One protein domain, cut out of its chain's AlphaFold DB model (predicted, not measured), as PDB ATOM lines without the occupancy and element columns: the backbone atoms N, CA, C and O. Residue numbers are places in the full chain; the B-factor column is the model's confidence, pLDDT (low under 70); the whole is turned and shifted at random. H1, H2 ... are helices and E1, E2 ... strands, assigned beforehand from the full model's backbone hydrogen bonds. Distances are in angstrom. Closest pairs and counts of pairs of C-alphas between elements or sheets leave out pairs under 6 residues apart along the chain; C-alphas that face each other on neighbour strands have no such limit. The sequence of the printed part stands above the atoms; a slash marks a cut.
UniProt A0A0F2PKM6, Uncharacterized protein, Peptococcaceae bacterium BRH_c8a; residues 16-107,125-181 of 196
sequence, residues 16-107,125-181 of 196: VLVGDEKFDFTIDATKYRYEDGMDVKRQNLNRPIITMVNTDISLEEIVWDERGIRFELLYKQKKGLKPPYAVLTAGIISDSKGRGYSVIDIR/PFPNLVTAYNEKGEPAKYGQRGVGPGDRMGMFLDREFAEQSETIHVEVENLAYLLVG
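Overview. This is residues 16 to 107 and 125 to 181 of the 196 residues of an uncharacterized protein of Peptococcaceae bacterium BRH_c8a (UniProt A0A0F2PKM6). This is an elongated sandwich of strands: a twisted five-strand sheet, E3 E4 E5 E9 E8, lies partly face to face with a three-strand sheet, E2 E10 E7, their strands crossed at 39 degrees. A small third sheet, E1 E11 E6, prolongs one end of the long axis, while the short helices H1 and H3 lie at the other end and the short helix H2 sits beside the edge made by E8. The printed part has 149 residues, with three named helices and eleven named strands in the order E1 E2 H1 E3 E4 E5 E6 H2 E7 E8 E9 H3 E10 E11; the strands of each sheet are antiparallel, and the class is mostly strand. The whole is compact, with a radius of gyration of the C-alphas of 15.8 A, and spans 52 by 31 by 26 A.

Arrangement. Start at E1, residues 16 to 18, and look across to E11, residues 176 to 180, where N 177 and O 17 are 2.8 A apart, within hydrogen-bond range. On the other side of E11 is E6, residues 85 to 88, with N 85 and O 180 at 2.9 A. Next find the sheet of E2, residues 23 to 28, E10, residues 167 to 173, and E7, residues 129 to 134: N 25 and O 170 are 2.9 A apart, N 131 and O 171 2.8 A. E10 runs on into E11 across a break of 2 residues, at 43 degrees. The larger sheet begins with E3, residues 40 to 52, E4, residues 55 to 65, and E5, residues 68 to 77, a meander, each strand the antiparallel neighbour of the one before; N 43 and O 62 are 2.8 A apart, N 63 and O 70 2.8 A. It goes on through E9, residues 152 to 158, with N 73 and O 153 at 2.8 A, to the edge strand E8, residues 142 to 147, which forms a hairpin with E9, N 154 and O 146 at 2.9 A. These two sheets make the sandwich, two sheets face to face: the facing parts are 9.2 A centre to centre and their planes 25 degrees apart. H3, residues 159 to 164, stands up from the larger sheet at 84 degrees, 6.7 A in height, only just over E5, on which 3 of its C-alphas fall; the closest C-alphas of the two are Gly 68 and Arg 159, 3.6 A. H1, residues 29 to 32, only grazes both sheets of the sandwich, and is close to but not clearly touching H3, Ala 29 and Ala 162 being their closest C-alphas at 6.7 A. H2, residues 103 to 106, only grazes the larger sheet, its C-alpha 104 lying 8.0 A from C-alpha 145 of E8. In H3 every O i to N i+4 pair is within hydrogen-bond range; H1 and H2 are too short for such a pair.

Along the chain. Find C-alpha 16 at (121.713, 28.808, -53.512), where E1 begins. E2 then runs 17.3 A, and after H1 the longest strand, E3, covers 32.6 A from C-alpha 40 at (127.078, -6.669, -53.085). E4 and E5 each measure 29.8 A. Past E6 and H2, E7 is 17.2 A, E8 15.0 A and E9 20.1 A long. After H3, E10 covers 19.5 A, and E11 ends at C-alpha 180 at (111.869, 29.920, -52.170).

Size, cuts and confidence. The two C-alphas farthest apart are those of Gly 37 and Pro 84, 52.6 A. Residues 108 to 124 are not printed, and C-alphas 107 and 125 are 17.4 A apart across this cut. The long link is E6 to H2, residues 89 to 102, in which residues 92 to 93 pair with 100 to 101, antiparallel. The mean pLDDT of the printed part is 79.7; it is under 70 at residue 16 and residues 36 to 37, 92 to 107, 125 to 126 and 141 to 149.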
ATOM      1  N   VAL A  16     121.227  29.930 -54.324       61.66
ATOM      2  CA  VAL A  16     121.713  28.808 -53.512       61.66
ATOM      3  C   VAL A  16     122.691  29.375 -52.500       61.66
ATOM      4  O   VAL A  16     123.671  30.011 -52.886       61.66
ATOM      5  N   LEU A  17     122.403  29.161 -51.220       74.38
ATOM      6  CA  LEU A  17     123.296  29.530 -50.129       74.38
ATOM      7  C   LEU A  17     123.946  28.271 -49.571       74.38
ATOM      8  O   LEU A  17     123.316  27.216 -49.494       74.38
ATOM      9  N   VAL A  18     125.205  28.404 -49.182       73.19
ATOM     10  CA  VAL A  18     125.929  27.390 -48.427       73.19
ATOM     11  C   VAL A  18     126.083  27.950 -47.023       73.19
ATOM     12  O   VAL A  18     126.739  28.978 -46.854       73.19
ATOM     13  N   GLY A  19     125.377  27.351 -46.066       75.00
ATOM     14  CA  GLY A  19     125.456  27.748 -44.660       75.00
ATOM     15  C   GLY A  19     126.662  27.123 -43.962       75.00
ATOM     16  O   GLY A  19     127.389  26.351 -44.576       75.00
ATOM     17  N   ASP A  20     126.879  27.455 -42.693       77.88
ATOM     18  CA  ASP A  20     127.911  26.856 -41.832       77.88
ATOM     19  C   ASP A  20     127.354  25.723 -40.953       77.88
ATOM     20  O   ASP A  20     128.068  25.149 -40.126       77.88
ATOM     21  N   GLU A  21     126.075  25.374 -41.130       83.94
ATOM     22  CA  GLU A  21     125.460  24.293 -40.381       83.94
ATOM     23  C   GLU A  21     126.036  22.936 -40.780       83.94
ATOM     24  O   GLU A  21     126.539  22.718 -41.888       83.94
ATOM     25  N   LYS A  22     125.911  21.999 -39.841       87.19
ATOM     26  CA  LYS A  22     126.367  20.629 -39.992       87.19
ATOM     27  C   LYS A  22     125.465  19.648 -39.263       87.19
ATOM     28  O   LYS A  22     124.762  20.017 -38.320       87.19
ATOM     29  N   PHE A  23     125.514  18.395 -39.685       91.50
ATOM     30  CA  PHE A  23     124.971  17.272 -38.931       91.50
ATOM     31  C   PHE A  23     125.905  16.075 -39.045       91.50
ATOM     32  O   PHE A  23     126.635  15.933 -40.027       91.50
ATOM     33  N   ASP A  24     125.841  15.190 -38.061       91.88
ATOM     34  CA  ASP A  24     126.635  13.975 -38.023       91.88
ATOM     35  C   ASP A  24     125.775  12.737 -37.764       91.88
ATOM     36  O   ASP A  24     124.630  12.802 -37.307       91.88
ATOM     37  N   PHE A  25     126.319  11.583 -38.128       95.06
ATOM     38  CA  PHE A  25     125.753  10.289 -37.792       95.06
ATOM     39  C   PHE A  25     126.830   9.208 -37.809       95.06
ATOM     40  O   PHE A  25     127.883   9.337 -38.430       95.06
ATOM     41  N   THR A  26     126.511   8.087 -37.167       94.25
ATOM     42  CA  THR A  26     127.435   6.961 -37.031       94.25
ATOM     43  C   THR A  26     126.940   5.726 -37.780       94.25
ATOM     44  O   THR A  26     125.749   5.381 -37.724       94.25
ATOM     45  N   ILE A  27     127.865   5.045 -38.452       91.12
ATOM     46  CA  ILE A  27     127.687   3.739 -39.087       91.12
ATOM     47  C   ILE A  27     128.489   2.704 -38.293       91.12
ATOM     48  O   ILE A  27     129.688   2.860 -38.089       91.12
ATOM     49  N   ASP A  28     127.827   1.629 -37.878       90.69
ATOM     50  CA  ASP A  28     128.488   0.434 -37.348       90.69
ATOM     51  C   ASP A  28     128.946  -0.422 -38.531       90.69
ATOM     52  O   ASP A  28     128.145  -1.163 -39.107       90.69
ATOM     53  N   ALA A  29     130.201  -0.252 -38.947       85.19
ATOM     54  CA  ALA A  29     130.734  -0.874 -40.155       85.19
ATOM     55  C   ALA A  29     130.724  -2.408 -40.053       85.19
ATOM     56  O   ALA A  29     130.485  -3.097 -41.045       85.19
ATOM     57  N   THR A  30     130.870  -2.951 -38.841       86.12
ATOM     58  CA  THR A  30     130.916  -4.401 -38.611       86.12
ATOM     59  C   THR A  30     129.635  -5.117 -39.049       86.12
ATOM     60  O   THR A  30     129.698  -6.235 -39.561       86.12
ATOM     61  N   LYS A  31     128.471  -4.458 -38.944       86.12
ATOM     62  CA  LYS A  31     127.170  -5.013 -39.367       86.12
ATOM     63  C   LYS A  31     127.035  -5.176 -40.876       86.12
ATOM     64  O   LYS A  31     126.309  -6.055 -41.345       86.12
ATOM     65  N   TYR A  32     127.709  -4.319 -41.634       82.19
ATOM     66  CA  TYR A  32     127.567  -4.243 -43.087       82.19
ATOM     67  C   TYR A  32     128.727  -4.897 -43.825       82.19
ATOM     68  O   TYR A  32     128.709  -4.912 -45.052       82.19
ATOM     69  N   ARG A  33     129.700  -5.445 -43.085       76.38
ATOM     70  CA  ARG A  33     130.919  -6.031 -43.632       76.38
ATOM     71  C   ARG A  33     130.597  -7.009 -44.760       76.38
ATOM     72  O   ARG A  33     129.683  -7.834 -44.641       76.38
ATOM     73  N   TYR A  34     131.361  -6.867 -45.838       70.81
ATOM     74  CA  TYR A  34     131.402  -7.807 -46.947       70.81
ATOM     75  C   TYR A  34     131.707  -9.213 -46.430       70.81
ATOM     76  O   TYR A  34     132.628  -9.396 -45.633       70.81
ATOM     77  N   GLU A  35     130.936 -10.191 -46.884       72.50
ATOM     78  CA  GLU A  35     131.179 -11.607 -46.624       72.50
ATOM     79  C   GLU A  35     131.724 -12.238 -47.910       72.50
ATOM     80  O   GLU A  35     131.243 -11.930 -49.005       72.50
ATOM     81  N   ASP A  36     132.736 -13.101 -47.789       67.31
ATOM     82  CA  ASP A  36     133.364 -13.748 -48.943       67.31
ATOM     83  C   ASP A  36     132.319 -14.485 -49.798       67.31
ATOM     84  O   ASP A  36     131.579 -15.343 -49.313       67.31
ATOM     85  N   GLY A  37     132.266 -14.146 -51.091       65.06
ATOM     86  CA  GLY A  37     131.347 -14.742 -52.067       65.06
ATOM     87  C   GLY A  37     130.044 -13.974 -52.336       65.06
ATOM     88  O   GLY A  37     129.255 -14.444 -53.153       65.06
ATOM     89  N   MET A  38     129.801 -12.815 -51.707       70.44
ATOM     90  CA  MET A  38     128.694 -11.913 -52.079       70.44
ATOM     91  C   MET A  38     129.185 -10.716 -52.888       70.44
ATOM     92  O   MET A  38     129.891  -9.896 -52.334       70.44
ATOM     93  N   ASP A  39     128.720 -10.518 -54.123       76.62
ATOM     94  CA  ASP A  39     129.153  -9.370 -54.945       76.62
ATOM     95  C   ASP A  39     128.782  -8.001 -54.333       76.62
ATOM     96  O   ASP A  39     129.532  -7.031 -54.446       76.62
ATOM     97  N   VAL A  40     127.607  -7.904 -53.692       84.56
ATOM     98  CA  VAL A  40     127.078  -6.669 -53.085       84.56
ATOM     99  C   VAL A  40     126.154  -7.001 -51.907       84.56
ATOM    100  O   VAL A  40     125.209  -7.775 -52.056       84.56
ATOM    101  N   LYS A  41     126.337  -6.331 -50.763       88.00
ATOM    102  CA  LYS A  41     125.419  -6.351 -49.611       88.00
ATOM    103  C   LYS A  41     124.708  -5.004 -49.504       88.00
ATOM    104  O   LYS A  41     125.336  -3.977 -49.272       88.00
ATOM    105  N   ARG A  42     123.386  -4.987 -49.694       90.44
ATOM    106  CA  ARG A  42     122.556  -3.769 -49.670       90.44
ATOM    107  C   ARG A  42     121.558  -3.829 -48.525       90.44
ATOM    108  O   ARG A  42     120.848  -4.821 -48.379       90.44
ATOM    109  N   GLN A  43     121.460  -2.748 -47.758       91.25
ATOM    110  CA  GLN A  43     120.515  -2.635 -46.660       91.25
ATOM    111  C   GLN A  43     119.803  -1.282 -46.673       91.25
ATOM    112  O   GLN A  43     120.421  -0.232 -46.510       91.25
ATOM    113  N   ASN A  44     118.478  -1.332 -46.806       93.12
ATOM    114  CA  ASN A  44     117.607  -0.181 -46.597       93.12
ATOM    115  C   ASN A  44     117.405   0.029 -45.095       93.12
ATOM    116  O   ASN A  44     116.909  -0.860 -44.400       93.12
ATOM    117  N   LEU A  45     117.785   1.201 -44.605       92.94
ATOM    118  CA  LEU A  45     117.727   1.566 -43.194       92.94
ATOM    119  C   LEU A  45     116.572   2.516 -42.903       92.94
ATOM    120  O   LEU A  45     115.878   2.331 -41.906       92.94
ATOM    121  N   ASN A  46     116.362   3.522 -43.762       94.31
ATOM    122  CA  ASN A  46     115.407   4.614 -43.529       94.31
ATOM    123  C   ASN A  46     115.510   5.208 -42.109       94.31
ATOM    124  O   ASN A  46     114.502   5.558 -41.493       94.31
ATOM    125  N   ARG A  47     116.729   5.282 -41.561       95.44
ATOM    126  CA  ARG A  47     116.980   5.707 -40.183       95.44
ATOM    127  C   ARG A  47     116.953   7.238 -40.120       95.44
ATOM    128  O   ARG A  47     117.821   7.856 -40.741       95.44
ATOM    129  N   PRO A  48     116.026   7.866 -39.372       97.00
ATOM    130  CA  PRO A  48     116.034   9.315 -39.188       97.00
ATOM    131  C   PRO A  48     117.349   9.771 -38.545       97.00
ATOM    132  O   PRO A  48     117.833   9.120 -37.620       97.00
ATOM    133  N   ILE A  49     117.918  10.868 -39.044       96.94
ATOM    134  CA  ILE A  49     119.096  11.519 -38.457       96.94
ATOM    135  C   ILE A  49     118.643  12.795 -37.755       96.94
ATOM    136  O   ILE A  49     118.770  12.913 -36.540       96.94
ATOM    137  N   ILE A  50     118.080  13.736 -38.516       97.19
ATOM    138  CA  ILE A  50     117.707  15.056 -38.010       97.19
ATOM    139  C   ILE A  50     116.587  15.672 -38.850       97.19
ATOM    140  O   ILE A  50     116.464  15.391 -40.040       97.19
ATOM    141  N   THR A  51     115.799  16.551 -38.238       96.19
ATOM    142  CA  THR A  51     114.913  17.478 -38.950       96.19
ATOM    143  C   THR A  51     115.433  18.890 -38.746       96.19
ATOM    144  O   THR A  51     115.517  19.358 -37.610       96.19
ATOM    145  N   MET A  52     115.737  19.600 -39.827       94.56
ATOM    146  CA  MET A  52     116.172  20.995 -39.763       94.56
ATOM    147  C   MET A  52     115.783  21.745 -41.034       94.56
ATOM    148  O   MET A  52     115.639  21.138 -42.090       94.56
ATOM    149  N   VAL A  53     115.551  23.059 -40.922       92.56
ATOM    150  CA  VAL A  53     115.235  23.941 -42.065       92.56
ATOM    151  C   VAL A  53     114.183  23.310 -42.994       92.56
ATOM    152  O   VAL A  53     114.422  23.018 -44.163       92.56
ATOM    153  N   ASN A  54     113.013  22.989 -42.433       94.38
ATOM    154  CA  ASN A  54     111.902  22.355 -43.153       94.38
ATOM    155  C   ASN A  54     112.258  21.071 -43.932       94.38
ATOM    156  O   ASN A  54     111.589  20.757 -44.916       94.38
ATOM    157  N   THR A  55     113.276  20.330 -43.496       94.56
ATOM    158  CA  THR A  55     113.786  19.147 -44.193       94.56
ATOM    159  C   THR A  55     114.076  18.031 -43.197       94.56
ATOM    160  O   THR A  55     114.773  18.245 -42.209       94.56
ATOM    161  N   ASP A  56     113.531  16.846 -43.452       96.94
ATOM    162  CA  ASP A  56     113.853  15.621 -42.727       96.94
ATOM    163  C   ASP A  56     115.020  14.929 -43.438       96.94
ATOM    164  O   ASP A  56     114.939  14.650 -44.634       96.94
ATOM    165  N   ILE A  57     116.098  14.647 -42.710       95.56
ATOM    166  CA  ILE A  57     117.289  13.970 -43.222       95.56
ATOM    167  C   ILE A  57     117.367  12.582 -42.592       95.56
ATOM    168  O   ILE A  57     117.332  12.427 -41.369       95.56
ATOM    169  N   SER A  58     117.487  11.560 -43.434       96.75
ATOM    170  CA  SER A  58     117.607  10.165 -43.005       96.75
ATOM    171  C   SER A  58     118.732   9.444 -43.731       96.75
ATOM    172  O   SER A  58     118.932   9.667 -44.923       96.75
ATOM    173  N   LEU A  59     119.389   8.514 -43.039       96.00
ATOM    174  CA  LEU A  59     120.217   7.486 -43.661       96.00
ATOM    175  C   LEU A  59     119.292   6.450 -44.310       96.00
ATOM    176  O   LEU A  59     118.667   5.641 -43.621       96.00
ATOM    177  N   GLU A  60     119.156   6.519 -45.629       94.81
ATOM    178  CA  GLU A  60     118.213   5.704 -46.394       94.81
ATOM    179  C   GLU A  60     118.771   4.309 -46.655       94.81
ATOM    180  O   GLU A  60     118.103   3.321 -46.350       94.81
ATOM    181  N   GLU A  61     120.004   4.226 -47.151       93.69
ATOM    182  CA  GLU A  61     120.613   2.979 -47.608       93.69
ATOM    183  C   GLU A  61     122.107   2.919 -47.272       93.69
ATOM    184  O   GLU A  61     122.818   3.927 -47.314       93.69
ATOM    185  N   ILE A  62     122.583   1.710 -46.974       93.38
ATOM    186  CA  ILE A  62     124.000   1.348 -47.016       93.38
ATOM    187  C   ILE A  62     124.190   0.232 -48.043       93.38
ATOM    188  O   ILE A  62     123.440  -0.746 -48.068       93.38
ATOM    189  N   VAL A  63     125.212   0.375 -48.879       90.75
ATOM    190  CA  VAL A  63     125.675  -0.645 -49.817       90.75
ATOM    191  C   VAL A  63     127.135  -0.932 -49.516       90.75
ATOM    192  O   VAL A  63     127.936  -0.010 -49.457       90.75
ATOM    193  N   TRP A  64     127.487  -2.198 -49.363       89.25
ATOM    194  CA  TRP A  64     128.867  -2.649 -49.301       89.25
ATOM    195  C   TRP A  64     129.160  -3.503 -50.530       89.25
ATOM    196  O   TRP A  64     128.438  -4.462 -50.798       89.25
ATOM    197  N   ASP A  65     130.207  -3.165 -51.273       86.31
ATOM    198  CA  ASP A  65     130.711  -3.975 -52.384       86.31
ATOM    199  C   ASP A  65     132.243  -4.086 -52.342       86.31
ATOM    200  O   ASP A  65     132.886  -3.640 -51.387       86.31
ATOM    201  N   GLU A  66     132.838  -4.702 -53.364       84.38
ATOM    202  CA  GLU A  66     134.287  -4.916 -53.461       84.38
ATOM    203  C   GLU A  66     135.127  -3.633 -53.330       84.38
ATOM    204  O   GLU A  66     136.314  -3.705 -53.006       84.38
ATOM    205  N   ARG A  67     134.527  -2.462 -53.568       83.88
ATOM    206  CA  ARG A  67     135.208  -1.169 -53.506       83.88
ATOM    207  C   ARG A  67     135.225  -0.598 -52.081       83.88
ATOM    208  O   ARG A  67     136.056   0.270 -51.824       83.88
ATOM    209  N   GLY A  68     134.334  -1.042 -51.177       87.44
ATOM    210  CA  GLY A  68     134.077  -0.420 -49.865       87.44
ATOM    211  C   GLY A  68     132.594  -0.139 -49.556       87.44
ATOM    212  O   GLY A  68     131.704  -0.838 -50.042       87.44
ATOM    213  N   ILE A  69     132.326   0.884 -48.732       88.94
ATOM    214  CA  ILE A  69     130.974   1.261 -48.276       88.94
ATOM    215  C   ILE A  69     130.463   2.475 -49.040       88.94
ATOM    216  O   ILE A  69     131.076   3.536 -49.023       88.94
ATOM    217  N   ARG A  70     129.251   2.385 -49.580       89.31
ATOM    218  CA  ARG A  70     128.432   3.537 -49.946       89.31
ATOM    219  C   ARG A  70     127.327   3.750 -48.922       89.31
ATOM    220  O   ARG A  70     126.595   2.816 -48.611       89.31
ATOM    221  N   PHE A  71     127.133   4.986 -48.483       91.00
ATOM    222  CA  PHE A  71     125.917   5.388 -47.776       91.00
ATOM    223  C   PHE A  71     125.106   6.377 -48.613       91.00
ATOM    224  O   PHE A  71     125.661   7.129 -49.417       91.00
ATOM    225  N   GLU A  72     123.790   6.372 -48.424       91.94
ATOM    226  CA  GLU A  72     122.857   7.284 -49.077       91.94
ATOM    227  C   GLU A  72     121.988   8.011 -48.052       91.94
ATOM    228  O   GLU A  72     121.362   7.401 -47.183       91.94
ATOM    229  N   LEU A  73     121.958   9.335 -48.166       93.00
ATOM    230  CA  LEU A  73     121.116  10.226 -47.389       93.00
ATOM    231  C   LEU A  73     119.937  10.693 -48.233       93.00
ATOM    232  O   LEU A  73     120.111  11.073 -49.391       93.00
ATOM    233  N   LEU A  74     118.760  10.736 -47.620       92.88
ATOM    234  CA  LEU A  74     117.532  11.250 -48.216       92.88
ATOM    235  C   LEU A  74     117.110  12.541 -47.514       92.88
ATOM    236  O   LEU A  74     116.983  12.559 -46.291       92.88
ATOM    237  N   TYR A  75     116.853  13.583 -48.304       92.25
ATOM    238  CA  TYR A  75     116.407  14.902 -47.858       92.25
ATOM    239  C   TYR A  75     114.924  15.086 -48.197       92.25
ATOM    240  O   TYR A  75     114.560  15.463 -49.304       92.25
ATOM    241  N   LYS A  76     114.019  14.839 -47.253       92.88
ATOM    242  CA  LYS A  76     112.580  15.041 -47.467       92.88
ATOM    243  C   LYS A  76     112.148  16.432 -47.032       92.88
ATOM    244  O   LYS A  76     112.042  16.725 -45.846       92.88
ATOM    245  N   GLN A  77     111.830  17.277 -48.003       91.25
ATOM    246  CA  GLN A  77     111.282  18.607 -47.743       91.25
ATOM    247  C   GLN A  77     109.849  18.521 -47.200       91.25
ATOM    248  O   GLN A  77     109.023  17.730 -47.675       91.25
ATOM    249  N   LYS A  78     109.523  19.375 -46.227       92.38
ATOM    250  CA  LYS A  78     108.156  19.516 -45.720       92.38
ATOM    251  C   LYS A  78     107.230  20.016 -46.826       92.38
ATOM    252  O   LYS A  78     107.560  20.913 -47.598       92.38
ATOM    253  N   LYS A  79     106.026  19.449 -46.876       90.00
ATOM    254  CA  LYS A  79     104.982  19.835 -47.832       90.00
ATOM    255  C   LYS A  79     104.132  20.982 -47.284       90.00
ATOM    256  O   LYS A  79     103.990  21.129 -46.075       90.00
ATOM    257  N   GLY A  80     103.516  21.751 -48.184       89.56
ATOM    258  CA  GLY A  80     102.541  22.790 -47.824       89.56
ATOM    259  C   GLY A  80     103.145  24.070 -47.238       89.56
ATOM    260  O   GLY A  80     102.435  24.831 -46.583       89.56
ATOM    261  N   LEU A  81     104.441  24.312 -47.457       88.81
ATOM    262  CA  LEU A  81     105.106  25.544 -47.036       88.81
ATOM    263  C   LEU A  81     104.594  26.737 -47.855       88.81
ATOM    264  O   LEU A  81     104.406  26.639 -49.069       88.81
ATOM    265  N   LYS A  82     104.384  27.873 -47.188       88.00
ATOM    266  CA  LYS A  82     104.023  29.145 -47.830       88.00
ATOM    267  C   LYS A  82     105.279  30.014 -47.955       88.00
ATOM    268  O   LYS A  82     105.960  30.169 -46.944       88.00
ATOM    269  N   PRO A  83     105.605  30.560 -49.142       85.62
ATOM    270  CA  PRO A  83     106.737  31.474 -49.295       85.62
ATOM    271  C   PRO A  83     106.625  32.722 -48.386       85.62
ATOM    272  O   PRO A  83     105.505  33.183 -48.155       85.62
ATOM    273  N   PRO A  84     107.753  33.294 -47.913       88.25
ATOM    274  CA  PRO A  84     109.118  32.817 -48.127       88.25
ATOM    275  C   PRO A  84     109.487  31.655 -47.190       88.25
ATOM    276  O   PRO A  84     109.130  31.653 -46.014       88.25
ATOM    277  N   TYR A  85     110.231  30.675 -47.700       86.75
ATOM    278  CA  TYR A  85     110.784  29.590 -46.890       86.75
ATOM    279  C   TYR A  85     112.142  29.119 -47.413       86.75
ATOM    280  O   TYR A  85     112.516  29.369 -48.559       86.75
ATOM    281  N   ALA A  86     112.859  28.400 -46.554       88.06
ATOM    282  CA  ALA A  86     114.091  27.706 -46.891       88.06
ATOM    283  C   ALA A  86     113.916  26.197 -46.690       88.06
ATOM    284  O   ALA A  86     113.175  25.771 -45.794       88.06
ATOM    285  N   VAL A  87     114.604  25.421 -47.522       89.56
ATOM    286  CA  VAL A  87     114.761  23.965 -47.408       89.56
ATOM    287  C   VAL A  87     116.214  23.586 -47.667       89.56
ATOM    288  O   VAL A  87     116.920  24.298 -48.384       89.56
ATOM    289  N   LEU A  88     116.652  22.457 -47.118       89.38
ATOM    290  CA  LEU A  88     117.931  21.856 -47.470       89.38
ATOM    291  C   LEU A  88     117.782  20.981 -48.710       89.38
ATOM    292  O   LEU A  88     116.722  20.410 -48.985       89.38
ATOM    293  N   THR A  89     118.869  20.865 -49.459       85.12
ATOM    294  CA  THR A  89     118.919  20.088 -50.696       85.12
ATOM    295  C   THR A  89     120.076  19.103 -50.668       85.12
ATOM    296  O   THR A  89     121.173  19.417 -50.210       85.12
ATOM    297  N   ALA A  90     119.843  17.905 -51.205       81.69
ATOM    298  CA  ALA A  90     120.856  16.855 -51.300       81.69
ATOM    299  C   ALA A  90     121.997  17.185 -52.288       81.69
ATOM    300  O   ALA A  90     123.043  16.538 -52.280       81.69
ATOM    301  N   GLY A  91     121.832  18.215 -53.121       72.69
ATOM    302  CA  GLY A  91     122.852  18.720 -54.032       72.69
ATOM    303  C   GLY A  91     122.455  20.066 -54.633       72.69
ATOM    304  O   GLY A  91     121.299  20.481 -54.544       72.69
ATOM    305  N   ILE A  92     123.406  20.741 -55.283       62.41
ATOM    306  CA  ILE A  92     123.113  21.983 -56.002       62.41
ATOM    307  C   ILE A  92     122.399  21.624 -57.306       62.41
ATOM    308  O   ILE A  92     122.994  21.178 -58.285       62.41
ATOM    309  N   ILE A  93     121.084  21.826 -57.325       55.41
ATOM    310  CA  ILE A  93     120.285  21.727 -58.545       55.41
ATOM    311  C   ILE A  93     120.760  22.850 -59.469       55.41
ATOM    312  O   ILE A  93     120.649  24.024 -59.108       55.41
ATOM    313  N   SER A  94     121.306  22.519 -60.641       48.59
ATOM    314  CA  SER A  94     121.889  23.526 -61.544       48.59
ATOM    315  C   SER A  94     121.061  23.792 -62.805       48.59
ATOM    316  O   SER A  94     121.455  24.636 -63.605       48.59
ATOM    317  N   ASP A  95     119.905  23.144 -62.989       43.62
ATOM    318  CA  ASP A  95     118.979  23.517 -64.062       43.62
ATOM    319  C   ASP A  95     117.493  23.513 -63.648       43.62
ATOM    320  O   ASP A  95     117.087  22.997 -62.599       43.62
ATOM    321  N   SER A  96     116.673  24.152 -64.485       37.34
ATOM    322  CA  SER A  96     115.207  24.225 -64.392       37.34
ATOM    323  C   SER A  96     114.510  22.887 -64.675       37.34
ATOM    324  O   SER A  96     113.288  22.800 -64.580       37.34
ATOM    325  N   LYS A  97     115.271  21.829 -64.994       40.62
ATOM    326  CA  LYS A  97     114.772  20.474 -65.271       40.62
ATOM    327  C   LYS A  97     114.934  19.529 -64.078       40.62
ATOM    328  O   LYS A  97     114.668  18.339 -64.215       40.62
ATOM    329  N   GLY A  98     115.357  20.042 -62.918       40.59
ATOM    330  CA  GLY A  98     115.483  19.252 -61.692       40.59
ATOM    331  C   GLY A  98     116.656  18.274 -61.711       40.59
ATOM    332  O   GLY A  98     116.685  17.346 -60.906       40.59
ATOM    333  N   ARG A  99     117.635  18.459 -62.609       39.25
ATOM    334  CA  ARG A  99     118.868  17.672 -62.566       39.25
ATOM    335  C   ARG A  99     119.768  18.261 -61.481       39.25
ATOM    336  O   ARG A  99     120.310  19.361 -61.611       39.25
ATOM    337  N   GLY A 100     119.845  17.546 -60.360       42.12
ATOM    338  CA  GLY A 100     120.820  17.788 -59.304       42.12
ATOM    339  C   GLY A 100     122.209  17.522 -59.852       42.12
ATOM    340  O   GLY A 100     122.502  16.394 -60.238       42.12
ATOM    341  N   TYR A 101     123.056  18.542 -59.910       42.59
ATOM    342  CA  TYR A 101     124.460  18.316 -60.185       42.59
ATOM    343  C   TYR A 101     125.165  18.158 -58.841       42.59
ATOM    344  O   TYR A 101     125.005  18.967 -57.923       42.59
ATOM    345  N   SER A 102     125.977  17.108 -58.706       44.06
ATOM    346  CA  SER A 102     127.090  17.220 -57.767       44.06
ATOM    347  C   SER A 102     127.934  18.396 -58.263       44.06
ATOM    348  O   SER A 102     128.106  18.549 -59.472       44.06
ATOM    349  N   VAL A 103     128.469  19.234 -57.379       42.16
ATOM    350  CA  VAL A 103     129.308  20.385 -57.782       42.16
ATOM    351  C   VAL A 103     130.504  19.973 -58.665       42.16
ATOM    352  O   VAL A 103     131.114  20.807 -59.324       42.16
ATOM    353  N   ILE A 104     130.795  18.671 -58.749       40.41
ATOM    354  CA  ILE A 104     131.835  18.065 -59.582       40.41
ATOM    355  C   ILE A 104     131.475  18.054 -61.082       40.41
ATOM    356  O   ILE A 104     132.366  17.947 -61.917       40.41
ATOM    357  N   ASP A 105     130.209  18.210 -61.469       37.25
ATOM    358  CA  ASP A 105     129.780  17.977 -62.861       37.25
ATOM    359  C   ASP A 105     129.780  19.244 -63.746       37.25
ATOM    360  O   ASP A 105     129.355  19.224 -64.899       37.25
ATOM    361  N   ILE A 106     130.256  20.378 -63.219       36.47
ATOM    362  CA  ILE A 106     130.221  21.663 -63.940       36.47
ATOM    363  C   ILE A 106     131.425  21.813 -64.898       36.47
ATOM    364  O   ILE A 106     131.501  22.797 -65.631       36.47
ATOM    365  N   ARG A 107     132.381  20.868 -64.947       36.12
ATOM    366  CA  ARG A 107     133.579  20.983 -65.807       36.12
ATOM    367  C   ARG A 107     134.081  19.644 -66.376       36.12
ATOM    368  O   ARG A 107     133.765  18.594 -65.823       36.12
ATOM    369  N   PRO A 125     133.496  27.024 -49.998       61.16
ATOM    370  CA  PRO A 125     132.346  26.467 -49.290       61.16
ATOM    371  C   PRO A 125     131.663  25.416 -50.171       61.16
ATOM    372  O   PRO A 125     130.664  25.676 -50.844       61.16
ATOM    373  N   PHE A 126     132.254  24.223 -50.251       69.56
ATOM    374  CA  PHE A 126     131.662  23.124 -50.995       69.56
ATOM    375  C   PHE A 126     130.373  22.697 -50.301       69.56
ATOM    376  O   PHE A 126     130.450  22.249 -49.161       69.56
ATOM    377  N   PRO A 127     129.218  22.761 -50.976       76.12
ATOM    378  CA  PRO A 127     127.946  22.360 -50.391       76.12
ATOM    379  C   PRO A 127     127.972  20.890 -49.986       76.12
ATOM    380  O   PRO A 127     128.522  20.075 -50.734       76.12
ATOM    381  N   ASN A 128     127.319  20.544 -48.881       78.75
ATOM    382  CA  ASN A 128     127.205  19.189 -48.344       78.75
ATOM    383  C   ASN A 128     128.570  18.477 -48.333       78.75
ATOM    384  O   ASN A 128     128.728  17.384 -48.898       78.75
ATOM    385  N   LEU A 129     129.591  19.162 -47.817       78.44
ATOM    386  CA  LEU A 129     130.927  18.608 -47.657       78.44
ATOM    387  C   LEU A 129     130.837  17.440 -46.682       78.44
ATOM    388  O   LEU A 129     130.276  17.582 -45.609       78.44
ATOM    389  N   VAL A 130     131.359  16.281 -47.067       80.31
ATOM    390  CA  VAL A 130     131.316  15.090 -46.222       80.31
ATOM    391  C   VAL A 130     132.713  14.800 -45.720       80.31
ATOM    392  O   VAL A 130     133.625  14.626 -46.527       80.31
ATOM    393  N   THR A 131     132.839  14.670 -44.410       80.62
ATOM    394  CA  THR A 131     134.037  14.198 -43.724       80.62
ATOM    395  C   THR A 131     133.698  12.891 -43.014       80.62
ATOM    396  O   THR A 131     132.633  12.764 -42.420       80.62
ATOM    397  N   ALA A 132     134.582  11.896 -43.092       83.75
ATOM    398  CA  ALA A 132     134.412  10.637 -42.376       83.75
ATOM    399  C   ALA A 132     135.697  10.258 -41.640       83.75
ATOM    400  O   ALA A 132     136.791  10.467 -42.166       83.75
ATOM    401  N   TYR A 133     135.554   9.710 -40.438       85.50
ATOM    402  CA  TYR A 133     136.662   9.244 -39.605       85.50
ATOM    403  C   TYR A 133     136.256   8.015 -38.791       85.50
ATOM    404  O   TYR A 133     135.075   7.819 -38.491       85.50
ATOM    405  N   ASN A 134     137.223   7.157 -38.475       89.06
ATOM    406  CA  ASN A 134     136.975   5.937 -37.707       89.06
ATOM    407  C   ASN A 134     137.049   6.182 -36.191       89.06
ATOM    408  O   ASN A 134     137.304   7.300 -35.735       89.06
ATOM    409  N   GLU A 135     136.863   5.130 -35.393       94.19
ATOM    410  CA  GLU A 135     136.935   5.193 -33.926       94.19
ATOM    411  C   GLU A 135     138.297   5.658 -33.373       94.19
ATOM    412  O   GLU A 135     138.381   6.092 -32.225       94.19
ATOM    413  N   LYS A 136     139.361   5.603 -34.184       91.69
ATOM    414  CA  LYS A 136     140.715   6.068 -33.838       91.69
ATOM    415  C   LYS A 136     140.961   7.526 -34.239       91.69
ATOM    416  O   LYS A 136     142.034   8.057 -33.965       91.69
ATOM    417  N   GLY A 137     139.988   8.174 -34.884       81.62
ATOM    418  CA  GLY A 137     140.125   9.520 -35.442       81.62
ATOM    419  C   GLY A 137     140.903   9.565 -36.759       81.62
ATOM    420  O   GLY A 137     141.286  10.647 -37.202       81.62
ATOM    421  N   GLU A 138     141.151   8.417 -37.394       81.38
ATOM    422  CA  GLU A 138     141.810   8.361 -38.697       81.38
ATOM    423  C   GLU A 138     140.803   8.776 -39.779       81.38
ATOM    424  O   GLU A 138     139.680   8.260 -39.796       81.38
ATOM    425  N   PRO A 139     141.152   9.712 -40.676       79.62
ATOM    426  CA  PRO A 139     140.238  10.167 -41.713       79.62
ATOM    427  C   PRO A 139     140.131   9.143 -42.850       79.62
ATOM    428  O   PRO A 139     141.131   8.564 -43.281       79.62
ATOM    429  N   ALA A 140     138.927   8.983 -43.400       75.94
ATOM    430  CA  ALA A 140     138.720   8.223 -44.628       75.94
ATOM    431  C   ALA A 140     139.410   8.908 -45.813       75.94
ATOM    432  O   ALA A 140     139.395  10.140 -45.929       75.94
ATOM    433  N   LYS A 141     139.949   8.124 -46.754       66.69
ATOM    434  CA  LYS A 141     140.315   8.675 -48.061       66.69
ATOM    435  C   LYS A 141     139.021   8.846 -48.846       66.69
ATOM    436  O   LYS A 141     138.266   7.901 -49.054       66.69
ATOM    437  N   TYR A 142     138.725  10.089 -49.219       61.88
ATOM    438  CA  TYR A 142     137.457  10.432 -49.858       61.88
ATOM    439  C   TYR A 142     137.209   9.556 -51.086       61.88
ATOM    440  O   TYR A 142     138.109   9.390 -51.902       61.88
ATOM    441  N   GLY A 143     136.003   9.008 -51.231       50.50
ATOM    442  CA  GLY A 143     135.552   8.392 -52.474       50.50
ATOM    443  C   GLY A 143     134.783   9.375 -53.357       50.50
ATOM    444  O   GLY A 143     134.691  10.577 -53.099       50.50
ATOM    445  N   GLN A 144     134.215   8.857 -54.443       50.41
ATOM    446  CA  GLN A 144     133.422   9.642 -55.384       50.41
ATOM    447  C   GLN A 144     132.164  10.210 -54.695       50.41
ATOM    448  O   GLN A 144     131.303   9.452 -54.245       50.41
ATOM    449  N   ARG A 145     132.031  11.545 -54.648       57.16
ATOM    450  CA  ARG A 145     130.779  12.210 -54.243       57.16
ATOM    451  C   ARG A 145     129.744  12.015 -55.350       57.16
ATOM    452  O   ARG A 145     130.027  12.317 -56.509       57.16
ATOM    453  N   GLY A 146     128.553  11.532 -55.005       55.38
ATOM    454  CA  GLY A 146     127.457  11.340 -55.952       55.38
ATOM    455  C   GLY A 146     126.188  12.045 -55.491       55.38
ATOM    456  O   GLY A 146     125.793  11.939 -54.334       55.38
ATOM    457  N   VAL A 147     125.516  12.740 -56.404       57.44
ATOM    458  CA  VAL A 147     124.106  13.109 -56.216       57.44
ATOM    459  C   VAL A 147     123.279  12.009 -56.873       57.44
ATOM    460  O   VAL A 147     123.528  11.645 -58.024       57.44
ATOM    461  N   GLY A 148     122.362  11.419 -56.110       55.94
ATOM    462  CA  GLY A 148     121.429  10.412 -56.604       55.94
ATOM    463  C   GLY A 148     120.212  11.068 -57.265       55.94
ATOM    464  O   GLY A 148     120.019  12.277 -57.153       55.94
ATOM    465  N   PRO A 149     119.360  10.305 -57.964       58.47
ATOM    466  CA  PRO A 149     118.124  10.850 -58.515       58.47
ATOM    467  C   PRO A 149     117.222  11.431 -57.408       58.47
ATOM    468  O   PRO A 149     116.933  10.763 -56.411       58.47
ATOM    469  N   GLY A 150     116.725  12.653 -57.629       70.56
ATOM    470  CA  GLY A 150     115.815  13.355 -56.718       70.56
ATOM    471  C   GLY A 150     116.530  13.967 -55.512       70.56
ATOM    472  O   GLY A 150     117.530  14.661 -55.669       70.56
ATOM    473  N   ASP A 151     116.010  13.699 -54.312       83.50
ATOM    474  CA  ASP A 151     116.468  14.311 -53.058       83.50
ATOM    475  C   ASP A 151     117.533  13.477 -52.319       83.50
ATOM    476  O   ASP A 151     117.568  13.432 -51.085       83.50
ATOM    477  N   ARG A 152     118.381  12.763 -53.069       86.00
ATOM    478  CA  ARG A 152     119.354  11.807 -52.523       86.00
ATOM    479  C   ARG A 152     120.792  12.260 -52.692       86.00
ATOM    480  O   ARG A 152     121.193  12.718 -53.762       86.00
ATOM    481  N   MET A 153     121.591  12.043 -51.654       86.62
ATOM    482  CA  MET A 153     123.038  12.245 -51.666       86.62
ATOM    483  C   MET A 153     123.742  10.944 -51.297       86.62
ATOM    484  O   MET A 153     123.494  10.394 -50.229       86.62
ATOM    485  N   GLY A 154     124.645  10.479 -52.155       83.62
ATOM    486  CA  GLY A 154     125.443   9.279 -51.930       83.62
ATOM    487  C   GLY A 154     126.925   9.599 -51.746       83.62
ATOM    488  O   GLY A 154     127.481  10.449 -52.446       83.62
ATOM    489  N   MET A 155     127.584   8.874 -50.849       84.00
ATOM    490  CA  MET A 155     129.034   8.943 -50.682       84.00
ATOM    491  C   MET A 155     129.630   7.553 -50.621       84.00
ATOM    492  O   MET A 155     129.055   6.664 -49.997       84.00
ATOM    493  N   PHE A 156     130.792   7.402 -51.245       84.06
ATOM    494  CA  PHE A 156     131.591   6.192 -51.205       84.06
ATOM    495  C   PHE A 156     132.795   6.360 -50.266       84.06
ATOM    496  O   PHE A 156     133.471   7.385 -50.322       84.06
ATOM    497  N   LEU A 157     133.067   5.356 -49.438       84.56
ATOM    498  CA  LEU A 157     134.224   5.230 -48.556       84.56
ATOM    499  C   LEU A 157     135.003   3.983 -48.966       84.56
ATOM    500  O   LEU A 157     134.407   2.929 -49.201       84.56
ATOM    501  N   ASP A 158     136.319   4.114 -49.081       84.25
ATOM    502  CA  ASP A 158     137.171   3.047 -49.588       84.25
ATOM    503  C   ASP A 158     137.178   1.807 -48.679       84.25
ATOM    504  O   ASP A 158     136.948   1.873 -47.469       84.25
ATOM    505  N   ARG A 159     137.426   0.650 -49.297       86.31
ATOM    506  CA  ARG A 159     137.441  -0.647 -48.624       86.31
ATOM    507  C   ARG A 159     138.473  -0.729 -47.508       86.31
ATOM    508  O   ARG A 159     138.140  -1.268 -46.460       86.31
ATOM    509  N   GLU A 160     139.690  -0.231 -47.723       87.19
ATOM    510  CA  GLU A 160     140.766  -0.338 -46.731       87.19
ATOM    511  C   GLU A 160     140.369   0.385 -45.440       87.19
ATOM    512  O   GLU A 160     140.471  -0.185 -44.355       87.19
ATOM    513  N   PHE A 161     139.828   1.599 -45.567       87.38
ATOM    514  CA  PHE A 161     139.277   2.356 -44.452       87.38
ATOM    515  C   PHE A 161     138.099   1.627 -43.793       87.38
ATOM    516  O   PHE A 161     138.074   1.448 -42.573       87.38
ATOM    517  N   ALA A 162     137.130   1.171 -44.588       88.81
ATOM    518  CA  ALA A 162     135.938   0.500 -44.081       88.81
ATOM    519  C   ALA A 162     136.253  -0.810 -43.335       88.81
ATOM    520  O   ALA A 162     135.637  -1.096 -42.312       88.81
ATOM    521  N   GLU A 163     137.216  -1.604 -43.813       89.69
ATOM    522  CA  GLU A 163     137.623  -2.872 -43.195       89.69
ATOM    523  C   GLU A 163     138.426  -2.696 -41.902       89.69
ATOM    524  O   GLU A 163     138.457  -3.614 -41.078       89.69
ATOM    525  N   GLN A 164     139.073  -1.542 -41.727       91.81
ATOM    526  CA  GLN A 164     139.847  -1.191 -40.531       91.81
ATOM    527  C   GLN A 164     139.026  -0.446 -39.472       91.81
ATOM    528  O   GLN A 164     139.552  -0.179 -38.392       91.81
ATOM    529  N   SER A 165     137.770  -0.120 -39.784       91.75
ATOM    530  CA  SER A 165     136.869   0.631 -38.916       91.75
ATOM    531  C   SER A 165     135.876  -0.303 -38.231       91.75
ATOM    532  O   SER A 165     135.201  -1.103 -38.880       91.75
ATOM    533  N   GLU A 166     135.720  -0.159 -36.920       93.19
ATOM    534  CA  GLU A 166     134.559  -0.711 -36.213       93.19
ATOM    535  C   GLU A 166     133.370   0.232 -36.378       93.19
ATOM    536  O   GLU A 166     132.243  -0.175 -36.675       93.19
ATOM    537  N   THR A 167     133.654   1.522 -36.223       92.88
ATOM    538  CA  THR A 167     132.673   2.593 -36.256       92.88
ATOM    539  C   THR A 167     133.150   3.680 -37.201       92.88
ATOM    540  O   THR A 167     134.280   4.141 -37.105       92.88
ATOM    541  N   ILE A 168     132.272   4.121 -38.098       92.31
ATOM    542  CA  ILE A 168     132.541   5.243 -38.993       92.31
ATOM    543  C   ILE A 168     131.644   6.398 -38.577       92.31
ATOM    544  O   ILE A 168     130.414   6.309 -38.649       92.31
ATOM    545  N   HIS A 169     132.272   7.484 -38.159       88.50
ATOM    546  CA  HIS A 169     131.623   8.762 -37.936       88.50
ATOM    547  C   HIS A 169     131.608   9.536 -39.245       88.50
ATOM    548  O   HIS A 169     132.633   9.640 -39.919       88.50
ATOM    549  N   VAL A 170     130.445  10.065 -39.606       89.25
ATOM    550  CA  VAL A 170     130.258  10.875 -40.805       89.25
ATOM    551  C   VAL A 170     129.724  12.229 -40.382       89.25
ATOM    552  O   VAL A 170     128.671  12.304 -39.756       89.25
ATOM    553  N   GLU A 171     130.426  13.286 -40.768       87.25
ATOM    554  CA  GLU A 171     130.002  14.674 -40.632       87.25
ATOM    555  C   GLU A 171     129.668  15.231 -42.018       87.25
ATOM    556  O   GLU A 171     130.398  15.008 -42.988       87.25
ATOM    557  N   VAL A 172     128.543  15.933 -42.119       86.19
ATOM    558  CA  VAL A 172     128.142  16.669 -43.316       86.19
ATOM    559  C   VAL A 172     128.080  18.146 -42.966       86.19
ATOM    560  O   VAL A 172     127.246  18.561 -42.166       86.19
ATOM    561  N   GLU A 173     128.958  18.925 -43.579       80.81
ATOM    562  CA  GLU A 173     129.144  20.357 -43.372       80.81
ATOM    563  C   GLU A 173     128.659  21.143 -44.595       80.81
ATOM    564  O   GLU A 173     128.396  20.578 -45.665       80.81
ATOM    565  N   ASN A 174     128.608  22.469 -44.466       77.88
ATOM    566  CA  ASN A 174     128.315  23.377 -45.570       77.88
ATOM    567  C   ASN A 174     126.955  23.078 -46.225       77.88
ATOM    568  O   ASN A 174     126.870  22.870 -47.437       77.88
ATOM    569  N   LEU A 175     125.881  22.963 -45.442       85.81
ATOM    570  CA  LEU A 175     124.601  22.492 -45.981       85.81
ATOM    571  C   LEU A 175     124.047  23.435 -47.064       85.81
ATOM    572  O   LEU A 175     124.080  24.661 -46.935       85.81
ATOM    573  N   ALA A 176     123.541  22.849 -48.155       82.94
ATOM    574  CA  ALA A 176     123.014  23.594 -49.297       82.94
ATOM    575  C   ALA A 176     121.542  23.975 -49.118       82.94
ATOM    576  O   ALA A 176     120.659  23.112 -49.073       82.94
ATOM    577  N   TYR A 177     121.272  25.276 -49.133       84.69
ATOM    578  CA  TYR A 177     119.939  25.848 -49.015       84.69
ATOM    579  C   TYR A 177     119.333  26.158 -50.378       84.69
ATOM    580  O   TYR A 177     119.957  26.800 -51.227       84.69
ATOM    581  N   LEU A 178     118.061  25.801 -50.536       81.94
ATOM    582  CA  LEU A 178     117.179  26.379 -51.539       81.94
ATOM    583  C   LEU A 178     116.249  27.380 -50.855       81.94
ATOM    584  O   LEU A 178     115.435  27.013 -50.004       81.94
ATOM    585  N   LEU A 179     116.364  28.645 -51.256       81.94
ATOM    586  CA  LEU A 179     115.457  29.703 -50.832       81.94
ATOM    587  C   LEU A 179     114.314  29.848 -51.836       81.94
ATOM    588  O   LEU A 179     114.547  30.064 -53.028       81.94
ATOM    589  N   VAL A 180     113.077  29.767 -51.354       80.62
ATOM    590  CA  VAL A 180     111.869  29.920 -52.170       80.62
ATOM    591  C   VAL A 180     111.107  31.155 -51.707       80.62
ATOM    592  O   VAL A 180     110.705  31.253 -50.548       80.62
ATOM    593  N   GLY A 181     110.888  32.095 -52.621       79.88
ATOM    594  CA  GLY A 181     110.238  33.376 -52.357       79.88
ATOM    595  C   GLY A 181     109.683  34.006 -53.632       79.88
ATOM    596  O   GLY A 181     110.100  33.657 -54.735       79.88
TER     597      GLY A 181